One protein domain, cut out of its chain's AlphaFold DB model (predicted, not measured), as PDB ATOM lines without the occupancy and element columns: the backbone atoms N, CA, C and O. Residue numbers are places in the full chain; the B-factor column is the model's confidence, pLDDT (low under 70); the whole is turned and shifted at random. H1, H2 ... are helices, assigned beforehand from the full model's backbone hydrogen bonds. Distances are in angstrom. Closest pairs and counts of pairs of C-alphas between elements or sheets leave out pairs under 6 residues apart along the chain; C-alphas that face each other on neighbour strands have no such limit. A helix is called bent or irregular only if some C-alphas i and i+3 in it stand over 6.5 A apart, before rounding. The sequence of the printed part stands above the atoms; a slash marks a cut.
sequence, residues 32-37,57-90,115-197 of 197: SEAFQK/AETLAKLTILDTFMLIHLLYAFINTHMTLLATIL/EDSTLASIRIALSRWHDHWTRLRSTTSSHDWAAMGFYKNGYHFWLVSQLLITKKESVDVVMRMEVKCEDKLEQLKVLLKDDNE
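What this domain is: This is residues 32 to 37, 57 to 90 and 115 to 197 of the 197 residues of an uncharacterized protein of Aspergillus oryzae (strain ATCC 42149 / RIB 40) (UniProt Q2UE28). Three long helices, H3, H4 and H6, stand side by side as an up-and-down bundle, their centres making a triangle. The short H1 and H2 pack at one side of it, H1 across H3 and H2 by H4, while H5 sits at the turn from H4 to H6, and H7 crosses the later part of H3, with H8 beside H7 and close to H6. The printed part has 123 residues with eight named helices, H1 to H8 in order along the chain, and no named strand. The class is all helix, with 104 residues in named helices. The whole is compact, with a radius of gyration of the C-alphas of 15.5 A, and spans 43 by 32 by 28 A.

Where its parts are: H1, residues 32 to 37, begins with C-alpha 32 at (34.910, 15.344, 16.517). After the first cut comes H2, residues 57 to 61. H3, residues 65 to 89, is the longest helix, 36.0 A from C-alpha 65 at (44.795, 11.762, 28.715) to C-alpha 89. After the second cut, H4, residues 117 to 139, measures 33.7 A. H5 holds residues 142 to 147, and H6, residues 149 to 166, measures 28.9 A. H6 has a kink of 27 degrees near residue 156 and is only just irregular: C-alphas 152 and 155 are 6.8 A apart. H7, residues 168 to 177, measures 14.6 A. H8, residues 181 to 191, measures 17.6 A and ends with C-alpha 191 at (34.024, -13.454, 29.883); it is irregular, with C-alphas 182 and 185 8.3 A apart.

How they stand to each other: H3 is the hub, touching H1, H4, H6 and H7. H3, H4 and H6 form a bundle, up and down, each helix running against the one before it in the chain. H3 touches H6 at a shallow tilt of 28 degrees, the same way; their closest C-alphas are those of Phe 69 and Gly 154, 5.4 A apart. H3 touches H4 at a shallow tilt of 21 degrees, opposite ways, closest at C-alphas of Ile 65 and Leu 136, 6.9 A. H4 touches H6 at 29 degrees, a shallow tilt, opposite ways, closest at C-alphas of Leu 126 and Trp 158, 7.1 A. With residues 71 to 75 alone, H3 touches H1, about perpendicular at 79 degrees; the closest C-alphas, of Phe 35 and Leu 71, are 6.2 A apart. H1 and H2 only just touch, with 3 pairs of C-alphas within 8 A, the closest those of Ala 34 and Thr 59, 7.2 A. With residues 80 to 87 alone, H3 touches H7, about perpendicular at 84 degrees, closest at C-alphas of Ala 87 and Val 171, 6.4 A. H6 and H7 touch only at the corner by their link, and only just, with 3 pairs; the C-alphas of Leu 164 and Ser 170 are closest, 5.2 A. H7 and H8 are close but not clearly touching, at a shallow tilt of 27 degrees, opposite ways, with C-alphas of Met 177 and Lys 184 closest, 6.4 A. H5 touches no helix; H3 and H8 are apart. Every O i to N i+4 pair is within hydrogen-bond range in H1, H2, H3, H4 and H5; the counts are 10 of 14 in H6, 5 of 6 in H7 and 3 of 7 in H8, where 3 of 8 O i to N i+3 pairs are within range.

The domain as a whole: The two C-alphas farthest apart, those of Leu 90 and His 143, are 47.9 A from each other. Residues 38 to 56 are not printed, and C-alphas 37 and 57 are 9.2 A apart; residues 91 to 114 are not printed, and C-alphas 90 and 115 are 12.6 A apart. The links printed whole are tight. The mean pLDDT of the printed part is 79.8; residues 90, 115 and 167 to 197, the last ending the chain, are under 70.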
ATOM      1  N   SER A  32      35.481  15.940  17.732       90.81
ATOM      2  CA  SER A  32      34.910  15.344  16.517       90.81
ATOM      3  C   SER A  32      35.964  15.150  15.429       90.81
ATOM      4  O   SER A  32      36.026  14.087  14.816       90.81
ATOM      5  N   GLU A  33      36.803  16.156  15.189       91.69
ATOM      6  CA  GLU A  33      37.899  16.063  14.218       91.69
ATOM      7  C   GLU A  33      38.928  15.020  14.660       91.69
ATOM      8  O   GLU A  33      39.332  14.174  13.865       91.69
ATOM      9  N   ALA A  34      39.291  15.011  15.947       92.94
ATOM     10  CA  ALA A  34      40.185  14.003  16.509       92.94
ATOM     11  C   ALA A  34      39.607  12.581  16.374       92.94
ATOM     12  O   ALA A  34      40.335  11.639  16.062       92.94
ATOM     13  N   PHE A  35      38.292  12.424  16.546       94.69
ATOM     14  CA  PHE A  35      37.612  11.151  16.330       94.69
ATOM     15  C   PHE A  35      37.667  10.720  14.861       94.69
ATOM     16  O   PHE A  35      38.038   9.584  14.583       94.69
ATOM     17  N   GLN A  36      37.376  11.617  13.915       93.50
ATOM     18  CA  GLN A  36      37.458  11.326  12.477       93.50
ATOM     19  C   GLN A  36      38.877  10.919  12.053       93.50
ATOM     20  O   GLN A  36      39.045   9.953  11.307       93.50
ATOM     21  N   LYS A  37      39.900  11.581  12.604       92.94
ATOM     22  CA  LYS A  37      41.319  11.285  12.348       92.94
ATOM     23  C   LYS A  37      41.712   9.847  12.693       92.94
ATOM     24  O   LYS A  37      42.600   9.297  12.045       92.94
ATOM     25  N   ALA A  57      49.379  10.923  13.466       84.75
ATOM     26  CA  ALA A  57      50.262  10.852  14.626       84.75
ATOM     27  C   ALA A  57      50.503  12.215  15.295       84.75
ATOM     28  O   ALA A  57      50.457  12.292  16.523       84.75
ATOM     29  N   GLU A  58      50.739  13.277  14.522       86.12
ATOM     30  CA  GLU A  58      50.894  14.642  15.047       86.12
ATOM     31  C   GLU A  58      49.612  15.156  15.693       86.12
ATOM     32  O   GLU A  58      49.651  15.769  16.758       86.12
ATOM     33  N   THR A  59      48.472  14.873  15.065       86.50
ATOM     34  CA  THR A  59      47.169  15.265  15.591       86.50
ATOM     35  C   THR A  59      46.904  14.594  16.936       86.50
ATOM     36  O   THR A  59      46.563  15.264  17.909       86.50
ATOM     37  N   LEU A  60      47.122  13.277  17.014       88.38
ATOM     38  CA  LEU A  60      46.987  12.532  18.262       88.38
ATOM     39  C   LEU A  60      47.994  13.021  19.311       88.38
ATOM     40  O   LEU A  60      47.640  13.135  20.473       88.38
ATOM     41  N   ALA A  61      49.219  13.392  18.930       88.25
ATOM     42  CA  ALA A  61      50.229  13.882  19.873       88.25
ATOM     43  C   ALA A  61      49.825  15.161  20.637       88.25
ATOM     44  O   ALA A  61      50.366  15.398  21.715       88.25
ATOM     45  N   LYS A  62      48.875  15.956  20.122       87.81
ATOM     46  CA  LYS A  62      48.325  17.135  20.817       87.81
ATOM     47  C   LYS A  62      47.301  16.778  21.912       87.81
ATOM     48  O   LYS A  62      46.937  17.631  22.723       87.81
ATOM     49  N   LEU A  63      46.810  15.539  21.942       89.38
ATOM     50  CA  LEU A  63      45.733  15.118  22.834       89.38
ATOM     51  C   LEU A  63      46.239  14.832  24.251       89.38
ATOM     52  O   LEU A  63      47.291  14.230  24.460       89.38
ATOM     53  N   THR A  64      45.457  15.235  25.252       89.69
ATOM     54  CA  THR A  64      45.679  14.825  26.645       89.69
ATOM     55  C   THR A  64      45.162  13.418  26.921       89.69
ATOM     56  O   THR A  64      44.454  12.800  26.122       89.69
ATOM     57  N   ILE A  65      45.450  12.935  28.134       90.12
ATOM     58  CA  ILE A  65      44.795  11.762  28.715       90.12
ATOM     59  C   ILE A  65      43.270  11.925  28.733       90.12
ATOM     60  O   ILE A  65      42.579  10.969  28.397       90.12
ATOM     61  N   LEU A  66      42.741  13.107  29.079       90.25
ATOM     62  CA  LEU A  66      41.295  13.357  29.076       90.25
ATOM     63  C   LEU A  66      40.722  13.261  27.657       90.25
ATOM     64  O   LEU A  66      39.749  12.545  27.444       90.25
ATOM     65  N   ASP A  67      41.346  13.926  26.687       92.25
ATOM     66  CA  ASP A  67      40.895  13.896  25.290       92.25
ATOM     67  C   ASP A  67      40.890  12.457  24.756       92.25
ATOM     68  O   ASP A  67      39.897  11.971  24.214       92.25
ATOM     69  N   THR A  68      41.981  11.728  24.996       93.94
ATOM     70  CA  THR A  68      42.116  10.324  24.598       93.94
ATOM     71  C   THR A  68      41.104   9.436  25.321       93.94
ATOM     72  O   THR A  68      40.523   8.536  24.714       93.94
ATOM     73  N   PHE A  69      40.818   9.703  26.597       94.19
ATOM     74  CA  PHE A  69      39.760   9.018  27.335       94.19
ATOM     75  C   PHE A  69      38.375   9.280  26.722       94.19
ATOM     76  O   PHE A  69      37.592   8.345  26.549       94.19
ATOM     77  N   MET A  70      38.072  10.514  26.322       94.25
ATOM     78  CA  MET A  70      36.818  10.838  25.636       94.25
ATOM     79  C   MET A  70      36.716  10.124  24.282       94.25
ATOM     80  O   MET A  70      35.662   9.578  23.950       94.25
ATOM     81  N   LEU A  71      37.818  10.039  23.529       96.25
ATOM     82  CA  LEU A  71      37.852   9.328  22.248       96.25
ATOM     83  C   LEU A  71      37.525   7.838  22.381       96.25
ATOM     84  O   LEU A  71      36.792   7.321  21.539       96.25
ATOM     85  N   ILE A  72      37.994   7.144  23.427       95.81
ATOM     86  CA  ILE A  72      37.631   5.724  23.593       95.81
ATOM     87  C   ILE A  72      36.164   5.533  23.962       95.81
ATOM     88  O   ILE A  72      35.567   4.539  23.561       95.81
ATOM     89  N   HIS A  73      35.553   6.491  24.659       92.50
ATOM     90  CA  HIS A  73      34.117   6.444  24.948       92.50
ATOM     91  C   HIS A  73      33.295   6.621  23.675       92.50
ATOM     92  O   HIS A  73      32.334   5.882  23.457       92.50
ATOM     93  N   LEU A  74      33.700   7.554  22.808       95.38
ATOM     94  CA  LEU A  74      33.081   7.732  21.497       95.38
ATOM     95  C   LEU A  74      33.262   6.491  20.617       95.38
ATOM     96  O   LEU A  74      32.294   6.039  20.009       95.38
ATOM     97  N   LEU A  75      34.463   5.901  20.593       94.94
ATOM     98  CA  LEU A  75      34.727   4.653  19.868       94.94
ATOM     99  C   LEU A  75      33.851   3.519  20.390       94.94
ATOM    100  O   LEU A  75      33.199   2.847  19.599       94.94
ATOM    101  N   TYR A  76      33.788   3.335  21.706       91.88
ATOM    102  CA  TYR A  76      32.949   2.317  22.328       91.88
ATOM    103  C   TYR A  76      31.470   2.504  21.968       91.88
ATOM    104  O   TYR A  76      30.818   1.548  21.556       91.88
ATOM    105  N   ALA A  77      30.938   3.727  22.063       91.25
ATOM    106  CA  ALA A  77      29.549   4.018  21.708       91.25
ATOM    107  C   ALA A  77      29.266   3.765  20.217       91.25
ATOM    108  O   ALA A  77      28.239   3.172  19.871       91.25
ATOM    109  N   PHE A  78      30.188   4.170  19.339       92.62
ATOM    110  CA  PHE A  78      30.109   3.926  17.899       92.62
ATOM    111  C   PHE A  78      30.106   2.428  17.578       92.62
ATOM    112  O   PHE A  78      29.215   1.954  16.875       92.62
ATOM    113  N   ILE A  79      31.043   1.674  18.156       90.94
ATOM    114  CA  ILE A  79      31.144   0.217  18.011       90.94
ATOM    115  C   ILE A  79      29.882  -0.454  18.531       90.94
ATOM    116  O   ILE A  79      29.288  -1.262  17.830       90.94
ATOM    117  N   ASN A  80      29.434  -0.103  19.735       86.50
ATOM    118  CA  ASN A  80      28.243  -0.695  20.323       86.50
ATOM    119  C   ASN A  80      27.010  -0.462  19.436       86.50
ATOM    120  O   ASN A  80      26.217  -1.378  19.231       86.50
ATOM    121  N   THR A  81      26.884   0.729  18.845       87.94
ATOM    122  CA  THR A  81      25.813   1.050  17.888       87.94
ATOM    123  C   THR A  81      25.937   0.228  16.602       87.94
ATOM    124  O   THR A  81      24.955  -0.376  16.173       87.94
ATOM    125  N   HIS A  82      27.131   0.154  16.003       87.38
ATOM    126  CA  HIS A  82      27.387  -0.633  14.787       87.38
ATOM    127  C   HIS A  82      27.099  -2.121  15.007       87.38
ATOM    128  O   HIS A  82      26.347  -2.718  14.239       87.38
ATOM    129  N   MET A  83      27.592  -2.692  16.106       83.69
ATOM    130  CA  MET A  83      27.354  -4.090  16.457       83.69
ATOM    131  C   MET A  83      25.874  -4.362  16.736       83.69
ATOM    132  O   MET A  83      25.366  -5.383  16.284       83.69
ATOM    133  N   THR A  84      25.157  -3.450  17.403       82.50
ATOM    134  CA  THR A  84      23.702  -3.570  17.627       82.50
ATOM    135  C   THR A  84      22.937  -3.570  16.302       82.50
ATOM    136  O   THR A  84      22.087  -4.431  16.076       82.50
ATOM    137  N   LEU A  85      23.275  -2.664  15.380       82.12
ATOM    138  CA  LEU A  85      22.663  -2.619  14.049       82.12
ATOM    139  C   LEU A  85      22.953  -3.894  13.251       82.12
ATOM    140  O   LEU A  85      22.016  -4.505  12.734       82.12
ATOM    141  N   LEU A  86      24.209  -4.349  13.213       78.75
ATOM    142  CA  LEU A  86      24.571  -5.625  12.589       78.75
ATOM    143  C   LEU A  86      23.752  -6.779  13.168       78.75
ATOM    144  O   LEU A  86      23.218  -7.594  12.420       78.75
ATOM    145  N   ALA A  87      23.583  -6.813  14.487       74.12
ATOM    146  CA  ALA A  87      22.797  -7.825  15.175       74.12
ATOM    147  C   ALA A  87      21.326  -7.837  14.705       74.12
ATOM    148  O   ALA A  87      20.743  -8.907  14.530       74.12
ATOM    149  N   THR A  88      20.721  -6.667  14.470       73.19
ATOM    150  CA  THR A  88      19.336  -6.569  13.964       73.19
ATOM    151  C   THR A  88      19.184  -6.976  12.497       73.19
ATOM    152  O   THR A  88      18.120  -7.461  12.109       73.19
ATOM    153  N   ILE A  89      20.229  -6.792  11.688       71.56
ATOM    154  CA  ILE A  89      20.208  -7.045  10.240       71.56
ATOM    155  C   ILE A  89      20.591  -8.497   9.926       71.56
ATOM    156  O   ILE A  89      20.053  -9.079   8.980       71.56
ATOM    157  N   LEU A  90      21.487  -9.110  10.708       64.56
ATOM    158  CA  LEU A  90      21.834 -10.518  10.540       64.56
ATOM    159  C   LEU A  90      20.606 -11.384  10.868       64.56
ATOM    160  O   LEU A  90      20.108 -11.345  11.997       64.56
ATOM    161  N   GLU A 115      33.116  -9.620   7.853       65.19
ATOM    162  CA  GLU A 115      33.976  -8.446   7.704       65.19
ATOM    163  C   GLU A 115      33.318  -7.464   6.725       65.19
ATOM    164  O   GLU A 115      33.181  -7.757   5.537       65.19
ATOM    165  N   ASP A 116      32.887  -6.310   7.234       74.19
ATOM    166  CA  ASP A 116      32.518  -5.145   6.433       74.19
ATOM    167  C   ASP A 116      33.649  -4.097   6.476       74.19
ATOM    168  O   ASP A 116      34.541  -4.130   7.333       74.19
ATOM    169  N   SER A 117      33.651  -3.162   5.520       82.25
ATOM    170  CA  SER A 117      34.667  -2.099   5.454       82.25
ATOM    171  C   SER A 117      34.710  -1.261   6.736       82.25
ATOM    172  O   SER A 117      35.768  -0.780   7.130       82.25
ATOM    173  N   THR A 118      33.571  -1.124   7.420       88.31
ATOM    174  CA  THR A 118      33.453  -0.385   8.678       88.31
ATOM    175  C   THR A 118      34.196  -1.075   9.819       88.31
ATOM    176  O   THR A 118      34.922  -0.408  10.553       88.31
ATOM    177  N   LEU A 119      34.091  -2.396   9.956       88.00
ATOM    178  CA  LEU A 119      34.765  -3.170  10.996       88.00
ATOM    179  C   LEU A 119      36.284  -3.174  10.794       88.00
ATOM    180  O   LEU A 119      37.032  -3.070  11.769       88.00
ATOM    181  N   ALA A 120      36.751  -3.188   9.541       89.25
ATOM    182  CA  ALA A 120      38.164  -2.976   9.225       89.25
ATOM    183  C   ALA A 120      38.647  -1.588   9.690       89.25
ATOM    184  O   ALA A 120      39.651  -1.491  10.403       89.25
ATOM    185  N   SER A 121      37.903  -0.518   9.381       91.88
ATOM    186  CA  SER A 121      38.235   0.838   9.844       91.88
ATOM    187  C   SER A 121      38.174   0.975  11.373       91.88
ATOM    188  O   SER A 121      39.027   1.638  11.960       91.88
ATOM    189  N   ILE A 122      37.228   0.305  12.041       93.56
ATOM    190  CA  ILE A 122      37.136   0.252  13.510       93.56
ATOM    191  C   ILE A 122      38.391  -0.383  14.120       93.56
ATOM    192  O   ILE A 122      38.934   0.149  15.092       93.56
ATOM    193  N   ARG A 123      38.878  -1.502  13.565       92.94
ATOM    194  CA  ARG A 123      40.104  -2.162  14.054       92.94
ATOM    195  C   ARG A 123      41.312  -1.232  13.957       92.94
ATOM    196  O   ARG A 123      42.082  -1.136  14.912       92.94
ATOM    197  N   ILE A 124      41.442  -0.509  12.843       93.88
ATOM    198  CA  ILE A 124      42.503   0.489  12.644       93.88
ATOM    199  C   ILE A 124      42.388   1.611  13.685       93.88
ATOM    200  O   ILE A 124      43.374   1.935  14.351       93.88
ATOM    201  N   ALA A 125      41.189   2.162  13.877       95.50
ATOM    202  CA  ALA A 125      40.937   3.230  14.840       95.50
ATOM    203  C   ALA A 125      41.267   2.809  16.284       95.50
ATOM    204  O   ALA A 125      41.938   3.549  17.006       95.50
ATOM    205  N   LEU A 126      40.868   1.599  16.695       95.88
ATOM    206  CA  LEU A 126      41.204   1.046  18.013       95.88
ATOM    207  C   LEU A 126      42.704   0.808  18.191       95.88
ATOM    208  O   LEU A 126      43.212   1.018  19.292       95.88
ATOM    209  N   SER A 127      43.409   0.367  17.145       95.62
ATOM    210  CA  SER A 127      44.868   0.202  17.194       95.62
ATOM    211  C   SER A 127      45.555   1.549  17.400       95.62
ATOM    212  O   SER A 127      46.339   1.708  18.329       95.62
ATOM    213  N   ARG A 128      45.189   2.557  16.599       95.75
ATOM    214  CA  ARG A 128      45.739   3.919  16.705       95.75
ATOM    215  C   ARG A 128      45.499   4.537  18.072       95.75
ATOM    216  O   ARG A 128      46.410   5.124  18.654       95.75
ATOM    217  N   TRP A 129      44.284   4.383  18.590       96.88
ATOM    218  CA  TRP A 129      43.953   4.834  19.932       96.88
ATOM    219  C   TRP A 129      44.841   4.156  20.985       96.88
ATOM    220  O   TRP A 129      45.401   4.836  21.842       96.88
ATOM    221  N   HIS A 130      45.014   2.834  20.905       96.31
ATOM    222  CA  HIS A 130      45.807   2.062  21.865       96.31
ATOM    223  C   HIS A 130      47.289   2.432  21.845       96.31
ATOM    224  O   HIS A 130      47.899   2.608  22.903       96.31
ATOM    225  N   ASP A 131      47.861   2.591  20.654       95.19
ATOM    226  CA  ASP A 131      49.256   2.989  20.487       95.19
ATOM    227  C   ASP A 131      49.498   4.374  21.090       95.19
ATOM    228  O   ASP A 131      50.478   4.597  21.811       95.19
ATOM    229  N   HIS A 132      48.567   5.301  20.857       95.06
ATOM    230  CA  HIS A 132      48.635   6.634  21.431       95.06
ATOM    231  C   HIS A 132      48.455   6.627  22.958       95.06
ATOM    232  O   HIS A 132      49.265   7.222  23.670       95.06
ATOM    233  N   TRP A 133      47.463   5.899  23.476       94.88
ATOM    234  CA  TRP A 133      47.227   5.738  24.914       94.88
ATOM    235  C   TRP A 133      48.443   5.156  25.639       94.88
ATOM    236  O   TRP A 133      48.837   5.635  26.703       94.88
ATOM    237  N   THR A 134      49.077   4.146  25.042       94.19
ATOM    238  CA  THR A 134      50.284   3.513  25.588       94.19
ATOM    239  C   THR A 134      51.439   4.507  25.652       94.19
ATOM    240  O   THR A 134      52.125   4.591  26.674       94.19
ATOM    241  N   ARG A 135      51.616   5.318  24.600       93.62
ATOM    242  CA  ARG A 135      52.623   6.384  24.574       93.62
ATOM    243  C   ARG A 135      52.359   7.428  25.657       93.62
ATOM    244  O   ARG A 135      53.256   7.673  26.458       93.62
ATOM    245  N   LEU A 136      51.138   7.961  25.745       91.19
ATOM    246  CA  LEU A 136      50.742   8.924  26.781       91.19
ATOM    247  C   LEU A 136      51.005   8.388  28.187       91.19
ATOM    248  O   LEU A 136      51.593   9.074  29.023       91.19
ATOM    249  N   ARG A 137      50.618   7.138  28.446       89.50
ATOM    250  CA  ARG A 137      50.872   6.484  29.732       89.50
ATOM    251  C   ARG A 137      52.368   6.394  30.038       89.50
ATOM    252  O   ARG A 137      52.749   6.610  31.181       89.50
ATOM    253  N   SER A 138      53.204   6.077  29.048       90.81
ATOM    254  CA  SER A 138      54.656   5.941  29.243       90.81
ATOM    255  C   SER A 138      55.368   7.269  29.522       90.81
ATOM    256  O   SER A 138      56.383   7.282  30.212       90.81
ATOM    257  N   THR A 139      54.834   8.383  29.014       90.56
ATOM    258  CA  THR A 139      55.408   9.725  29.191       90.56
ATOM    259  C   THR A 139      54.848  10.467  30.403       90.56
ATOM    260  O   THR A 139      55.392  11.497  30.791       90.56
ATOM    261  N   THR A 140      53.759   9.977  30.996       89.19
ATOM    262  CA  THR A 140      53.123  10.600  32.164       89.19
ATOM    263  C   THR A 140      53.855  10.195  33.440       89.19
ATOM    264  O   THR A 140      54.162   9.020  33.644       89.19
ATOM    265  N   SER A 141      54.122  11.158  34.323       90.88
ATOM    266  CA  SER A 141      54.766  10.875  35.605       90.88
ATOM    267  C   SER A 141      53.888   9.967  36.481       90.88
ATOM    268  O   SER A 141      52.660   9.971  36.384       90.88
ATOM    269  N   SER A 142      54.504   9.190  37.378       87.31
ATOM    270  CA  SER A 142      53.757   8.309  38.295       87.31
ATOM    271  C   SER A 142      52.776   9.090  39.183       87.31
ATOM    272  O   SER A 142      51.666   8.627  39.441       87.31
ATOM    273  N   HIS A 143      53.167  10.299  39.603       87.12
ATOM    274  CA  HIS A 143      52.340  11.189  40.415       87.12
ATOM    275  C   HIS A 143      51.101  11.667  39.649       87.12
ATOM    276  O   HIS A 143      49.976  11.507  40.128       87.12
ATOM    277  N   ASP A 144      51.290  12.176  38.432       84.69
ATOM    278  CA  ASP A 144      50.181  12.692  37.627       84.69
ATOM    279  C   ASP A 144      49.258  11.554  37.218       84.69
ATOM    280  O   ASP A 144      48.040  11.672  37.330       84.69
ATOM    281  N   TRP A 145      49.829  10.401  36.855       87.19
ATOM    282  CA  TRP A 145      49.057   9.196  36.600       87.19
ATOM    283  C   TRP A 145      48.229   8.805  37.820       87.19
ATOM    284  O   TRP A 145      47.045   8.515  37.670       87.19
ATOM    285  N   ALA A 146      48.789   8.823  39.033       85.25
ATOM    286  CA  ALA A 146      48.043   8.521  40.251       85.25
ATOM    287  C   ALA A 146      46.818   9.441  40.416       85.25
ATOM    288  O   ALA A 146      45.732   8.922  40.702       85.25
ATOM    289  N   ALA A 147      46.965  10.735  40.119       84.75
ATOM    290  CA  ALA A 147      45.913  11.750  40.197       84.75
ATOM    291  C   ALA A 147      44.820  11.639  39.111       84.75
ATOM    292  O   ALA A 147      43.725  12.160  39.303       84.75
ATOM    293  N   MET A 148      45.047  10.904  38.014       81.81
ATOM    294  CA  MET A 148      44.085  10.775  36.898       81.81
ATOM    295  C   MET A 148      42.748  10.098  37.257       81.81
ATOM    296  O   MET A 148      41.826  10.089  36.443       81.81
ATOM    297  N   GLY A 149      42.624   9.483  38.438       84.62
ATOM    298  CA  GLY A 149      41.361   8.907  38.912       84.62
ATOM    299  C   GLY A 149      40.721   7.934  37.913       84.62
ATOM    300  O   GLY A 149      41.313   6.912  37.557       84.62
ATOM    301  N   PHE A 150      39.505   8.255  37.464       78.94
ATOM    302  CA  PHE A 150      38.699   7.399  36.592       78.94
ATOM    303  C   PHE A 150      39.215   7.299  35.150       78.94
ATOM    304  O   PHE A 150      38.905   6.311  34.480       78.94
ATOM    305  N   TYR A 151      40.031   8.251  34.675       83.62
ATOM    306  CA  TYR A 151      40.540   8.237  33.296       83.62
ATOM    307  C   TYR A 151      41.384   6.992  33.000       83.62
ATOM    308  O   TYR A 151      41.417   6.505  31.872       83.62
ATOM    309  N   LYS A 152      41.987   6.385  34.030       85.44
ATOM    310  CA  LYS A 152      42.746   5.124  33.935       85.44
ATOM    311  C   LYS A 152      41.935   3.970  33.344       85.44
ATOM    312  O   LYS A 152      42.513   3.058  32.757       85.44
ATOM    313  N   ASN A 153      40.606   4.026  33.461       87.19
ATOM    314  CA  ASN A 153      39.705   3.021  32.907       87.19
ATOM    315  C   ASN A 153      39.661   3.023  31.373       87.19
ATOM    316  O   ASN A 153      39.085   2.098  30.807       87.19
ATOM    317  N   GLY A 154      40.277   3.995  30.688       88.06
ATOM    318  CA  GLY A 154      40.314   4.042  29.223       88.06
ATOM    319  C   GLY A 154      40.794   2.732  28.585       88.06
ATOM    320  O   GLY A 154      40.202   2.263  27.618       88.06
ATOM    321  N   TYR A 155      41.790   2.070  29.186       89.94
ATOM    322  CA  TYR A 155      42.264   0.767  28.708       89.94
ATOM    323  C   TYR A 155      41.195  -0.336  28.805       89.94
ATOM    324  O   TYR A 155      41.083  -1.168  27.907       89.94
ATOM    325  N   HIS A 156      40.368  -0.329  29.856       88.12
ATOM    326  CA  HIS A 156      39.264  -1.283  29.989       88.12
ATOM    327  C   HIS A 156      38.209  -1.069  28.900       88.12
ATOM    328  O   HIS A 156      37.734  -2.043  28.323       88.12
ATOM    329  N   PHE A 157      37.886   0.184  28.560       88.56
ATOM    330  CA  PHE A 157      36.980   0.474  27.442       88.56
ATOM    331  C   PHE A 157      37.535  -0.029  26.110       88.56
ATOM    332  O   PHE A 157      36.781  -0.572  25.303       88.56
ATOM    333  N   TRP A 158      38.843   0.094  25.890       93.69
ATOM    334  CA  TRP A 158      39.489  -0.473  24.711       93.69
ATOM    335  C   TRP A 158      39.416  -1.998  24.670       93.69
ATOM    336  O   TRP A 158      39.038  -2.548  23.639       93.69
ATOM    337  N   LEU A 159      39.690  -2.675  25.788       88.38
ATOM    338  CA  LEU A 159      39.606  -4.133  25.870       88.38
ATOM    339  C   LEU A 159      38.184  -4.630  25.579       88.38
ATOM    340  O   LEU A 159      37.992  -5.533  24.769       88.38
ATOM    341  N   VAL A 160      37.178  -3.998  26.188       86.19
ATOM    342  CA  VAL A 160      35.768  -4.311  25.923       86.19
ATOM    343  C   VAL A 160      35.431  -4.057  24.452       86.19
ATOM    344  O   VAL A 160      34.810  -4.903  23.818       86.19
ATOM    345  N   SER A 161      35.874  -2.936  23.882       89.50
ATOM    346  CA  SER A 161      35.643  -2.608  22.468       89.50
ATOM    347  C   SER A 161      36.283  -3.625  21.516       89.50
ATOM    348  O   SER A 161      35.664  -3.996  20.522       89.50
ATOM    349  N   GLN A 162      37.484  -4.119  21.833       88.94
ATOM    350  CA  GLN A 162      38.145  -5.204  21.098       88.94
ATOM    351  C   GLN A 162      37.347  -6.506  21.167       88.94
ATOM    352  O   GLN A 162      37.140  -7.156  20.141       88.94
ATOM    353  N   LEU A 163      36.847  -6.878  22.349       84.38
ATOM    354  CA  LEU A 163      36.010  -8.070  22.512       84.38
ATOM    355  C   LEU A 163      34.730  -7.977  21.671       84.38
ATOM    356  O   LEU A 163      34.411  -8.922  20.951       84.38
ATOM    357  N   LEU A 164      34.058  -6.817  21.686       83.25
ATOM    358  CA  LEU A 164      32.824  -6.582  20.925       83.25
ATOM    359  C   LEU A 164      32.970  -6.858  19.423       83.25
ATOM    360  O   LEU A 164      32.030  -7.361  18.813       83.25
ATOM    361  N   ILE A 165      34.126  -6.548  18.834       84.81
ATOM    362  CA  ILE A 165      34.352  -6.680  17.384       84.81
ATOM    363  C   ILE A 165      35.062  -7.976  16.972       84.81
ATOM    364  O   ILE A 165      35.196  -8.242  15.776       84.81
ATOM    365  N   THR A 166      35.563  -8.757  17.931       79.69
ATOM    366  CA  THR A 166      36.308 -10.003  17.668       79.69
ATOM    367  C   THR A 166      35.491 -11.248  17.988       79.69
ATOM    368  O   THR A 166      35.533 -12.211  17.220       79.69
ATOM    369  N   LYS A 167      34.711 -11.248  19.076       69.31
ATOM    370  CA  LYS A 167      33.911 -12.406  19.493       69.31
ATOM    371  C   LYS A 167      32.472 -12.276  18.983       69.31
ATOM    372  O   LYS A 167      31.735 -11.375  19.367       69.31
ATOM    373  N   LYS A 168      32.022 -13.233  18.165       60.59
ATOM    374  CA  LYS A 168      30.623 -13.308  17.690       60.59
ATOM    375  C   LYS A 168      29.617 -13.408  18.846       60.59
ATOM    376  O   LYS A 168      28.542 -12.825  18.776       60.59
ATOM    377  N   GLU A 169      29.989 -14.092  19.925       60.09
ATOM    378  CA  GLU A 169      29.191 -14.215  21.155       60.09
ATOM    379  C   GLU A 169      28.981 -12.867  21.856       60.09
ATOM    380  O   GLU A 169      27.975 -12.670  22.536       60.09
ATOM    381  N   SER A 170      29.874 -11.895  21.640       59.69
ATOM    382  CA  SER A 170      29.719 -10.546  22.179       59.69
ATOM    383  C   SER A 170      28.550  -9.790  21.548       59.69
ATOM    384  O   SER A 170      27.974  -8.932  22.208       59.69
ATOM    385  N   VAL A 171      28.118 -10.152  20.335       58.34
ATOM    386  CA  VAL A 171      26.889  -9.623  19.716       58.34
ATOM    387  C   VAL A 171      25.647 -10.091  20.480       58.34
ATOM    388  O   VAL A 171      24.754  -9.295  20.766       58.34
ATOM    389  N   ASP A 172      25.616 -11.368  20.873       56.59
ATOM    390  CA  ASP A 172      24.531 -11.936  21.682       56.59
ATOM    391  C   ASP A 172      24.522 -11.373  23.110       56.59
ATOM    392  O   ASP A 172      23.463 -11.303  23.740       56.59
ATOM    393  N   VAL A 173      25.690 -10.974  23.619       59.72
ATOM    394  CA  VAL A 173      25.855 -10.285  24.903       59.72
ATOM    395  C   VAL A 173      25.378  -8.834  24.797       59.72
ATOM    396  O   VAL A 173      24.543  -8.454  25.605       59.72
ATOM    397  N   VAL A 174      25.751  -8.062  23.767       58.34
ATOM    398  CA  VAL A 174      25.209  -6.704  23.518       58.34
ATOM    399  C   VAL A 174      23.682  -6.727  23.398       58.34
ATOM    400  O   VAL A 174      23.006  -5.969  24.092       58.34
ATOM    401  N   MET A 175      23.124  -7.663  22.618       54.94
ATOM    402  CA  MET A 175      21.670  -7.854  22.510       54.94
ATOM    403  C   MET A 175      21.001  -8.221  23.849       54.94
ATOM    404  O   MET A 175      19.866  -7.819  24.101       54.94
ATOM    405  N   ARG A 176      21.659  -9.012  24.711       51.88
ATOM    406  CA  ARG A 176      21.146  -9.358  26.054       51.88
ATOM    407  C   ARG A 176      21.335  -8.224  27.071       51.88
ATOM    408  O   ARG A 176      20.523  -8.099  27.986       51.88
ATOM    409  N   MET A 177      22.360  -7.391  26.899       49.34
ATOM    410  CA  MET A 177      22.732  -6.275  27.778       49.34
ATOM    411  C   MET A 177      21.838  -5.036  27.618       49.34
ATOM    412  O   MET A 177      21.760  -4.236  28.552       49.34
ATOM    413  N   GLU A 178      21.147  -4.849  26.487       50.16
ATOM    414  CA  GLU A 178      20.197  -3.733  26.316       50.16
ATOM    415  C   GLU A 178      18.970  -3.832  27.241       50.16
ATOM    416  O   GLU A 178      18.359  -2.814  27.561       50.16
ATOM    417  N   VAL A 179      18.628  -5.027  27.738       45.12
ATOM    418  CA  VAL A 179      17.393  -5.245  28.515       45.12
ATOM    419  C   VAL A 179      17.561  -4.945  30.016       45.12
ATOM    420  O   VAL A 179      16.563  -4.744  30.708       45.12
ATOM    421  N   LYS A 180      18.790  -4.865  30.557       39.53
ATOM    422  CA  LYS A 180      19.039  -4.578  31.988       39.53
ATOM    423  C   LYS A 180      20.335  -3.784  32.197       39.53
ATOM    424  O   LYS A 180      21.429  -4.336  32.162       39.53
ATOM    425  N   CYS A 181      20.211  -2.477  32.436       46.78
ATOM    426  CA  CYS A 181      21.350  -1.554  32.538       46.78
ATOM    427  C   CYS A 181      22.290  -1.766  33.740       46.78
ATOM    428  O   CYS A 181      23.418  -1.286  33.684       46.78
ATOM    429  N   GLU A 182      21.873  -2.461  34.800       46.12
ATOM    430  CA  GLU A 182      22.666  -2.551  36.039       46.12
ATOM    431  C   GLU A 182      23.823  -3.561  35.999       46.12
ATOM    432  O   GLU A 182      24.733  -3.464  36.813       46.12
ATOM    433  N   ASP A 183      23.864  -4.478  35.030       54.78
ATOM    434  CA  ASP A 183      24.708  -5.684  35.135       54.78
ATOM    435  C   ASP A 183      25.844  -5.749  34.088       54.78
ATOM    436  O   ASP A 183      26.455  -6.789  33.838       54.78
ATOM    437  N   LYS A 184      26.127  -4.614  33.430       53.06
ATOM    438  CA  LYS A 184      26.988  -4.550  32.234       53.06
ATOM    439  C   LYS A 184      28.464  -4.858  32.510       53.06
ATOM    440  O   LYS A 184      29.115  -5.517  31.707       53.06
ATOM    441  N   LEU A 185      29.006  -4.375  33.628       52.06
ATOM    442  CA  LEU A 185      30.426  -4.542  33.967       52.06
ATOM    443  C   LEU A 185      30.713  -5.923  34.581       52.06
ATOM    444  O   LEU A 185      31.777  -6.495  34.353       52.06
ATOM    445  N   GLU A 186      29.759  -6.460  35.342       59.19
ATOM    446  CA  GLU A 186      29.889  -7.745  36.031       59.19
ATOM    447  C   GLU A 186      29.866  -8.906  35.025       59.19
ATOM    448  O   GLU A 186      30.716  -9.794  35.081       59.19
ATOM    449  N   GLN A 187      28.982  -8.842  34.022       57.91
ATOM    450  CA  GLN A 187      28.897  -9.858  32.966       57.91
ATOM    451  C   GLN A 187      30.125  -9.858  32.037       57.91
ATOM    452  O   GLN A 187      30.588 -10.922  31.629       57.91
ATOM    453  N   LEU A 188      30.718  -8.689  31.757       58.97
ATOM    454  CA  LEU A 188      31.964  -8.592  30.982       58.97
ATOM    455  C   LEU A 188      33.182  -9.157  31.735       58.97
ATOM    456  O   LEU A 188      34.078  -9.715  31.104       58.97
ATOM    457  N   LYS A 189      33.216  -9.074  33.073       61.03
ATOM    458  CA  LYS A 189      34.282  -9.692  33.887       61.03
ATOM    459  C   LYS A 189      34.255 -11.220  33.845       61.03
ATOM    460  O   LYS A 189      35.311 -11.832  33.972       61.03
ATOM    461  N   VAL A 190      33.081 -11.833  33.687       64.44
ATOM    462  CA  VAL A 190      32.950 -13.297  33.583       64.44
ATOM    463  C   VAL A 190      33.604 -13.802  32.295       64.44
ATOM    464  O   VAL A 190      34.390 -14.740  32.346       64.44
ATOM    465  N   LEU A 191      33.415 -13.097  31.174       57.38
ATOM    466  CA  LEU A 191      34.024 -13.454  29.883       57.38
ATOM    467  C   LEU A 191      35.559 -13.367  29.859       57.38
ATOM    468  O   LEU A 191      36.184 -13.942  28.977       57.38
ATOM    469  N   LEU A 192      36.165 -12.640  30.803       58.25
ATOM    470  CA  LEU A 192      37.621 -12.557  30.965       58.25
ATOM    471  C   LEU A 192      38.198 -13.699  31.812       58.25
ATOM    472  O   LEU A 192      39.407 -13.910  31.783       58.25
ATOM    473  N   LYS A 193      37.371 -14.409  32.588       55.47
ATOM    474  CA  LYS A 193      37.822 -15.538  33.415       55.47
ATOM    475  C   LYS A 193      37.894 -16.849  32.635       55.47
ATOM    476  O   LYS A 193      38.774 -17.646  32.933       55.47
ATOM    477  N   ASP A 194      37.043 -17.023  31.629       51.53
ATOM    478  CA  ASP A 194      36.958 -18.275  30.864       51.53
ATOM    479  C   ASP A 194      38.065 -18.429  29.797       51.53
ATOM    480  O   ASP A 194      38.280 -19.527  29.302       51.53
ATOM    481  N   ASP A 195      38.810 -17.364  29.466       49.41
ATOM    482  CA  ASP A 195      39.965 -17.428  28.546       49.41
ATOM    483  C   ASP A 195      41.290 -17.795  29.266       49.41
ATOM    484  O   ASP A 195      42.350 -17.795  28.641       49.41
ATOM    485  N   ASN A 196      41.255 -18.054  30.581       46.38
ATOM    486  CA  ASN A 196      42.442 -18.269  31.420       46.38
ATOM    487  C   ASN A 196      42.520 -19.682  32.048       46.38
ATOM    488  O   ASN A 196      43.290 -19.880  32.993       46.38
ATOM    489  N   GLU A 197      41.748 -20.639  31.523       37.25
ATOM    490  CA  GLU A 197      41.886 -22.096  31.732       37.25
ATOM    491  C   GLU A 197      42.289 -22.794  30.423       37.25
ATOM    492  O   GLU A 197      43.021 -23.808  30.507       37.25
TER     493      GLU A 197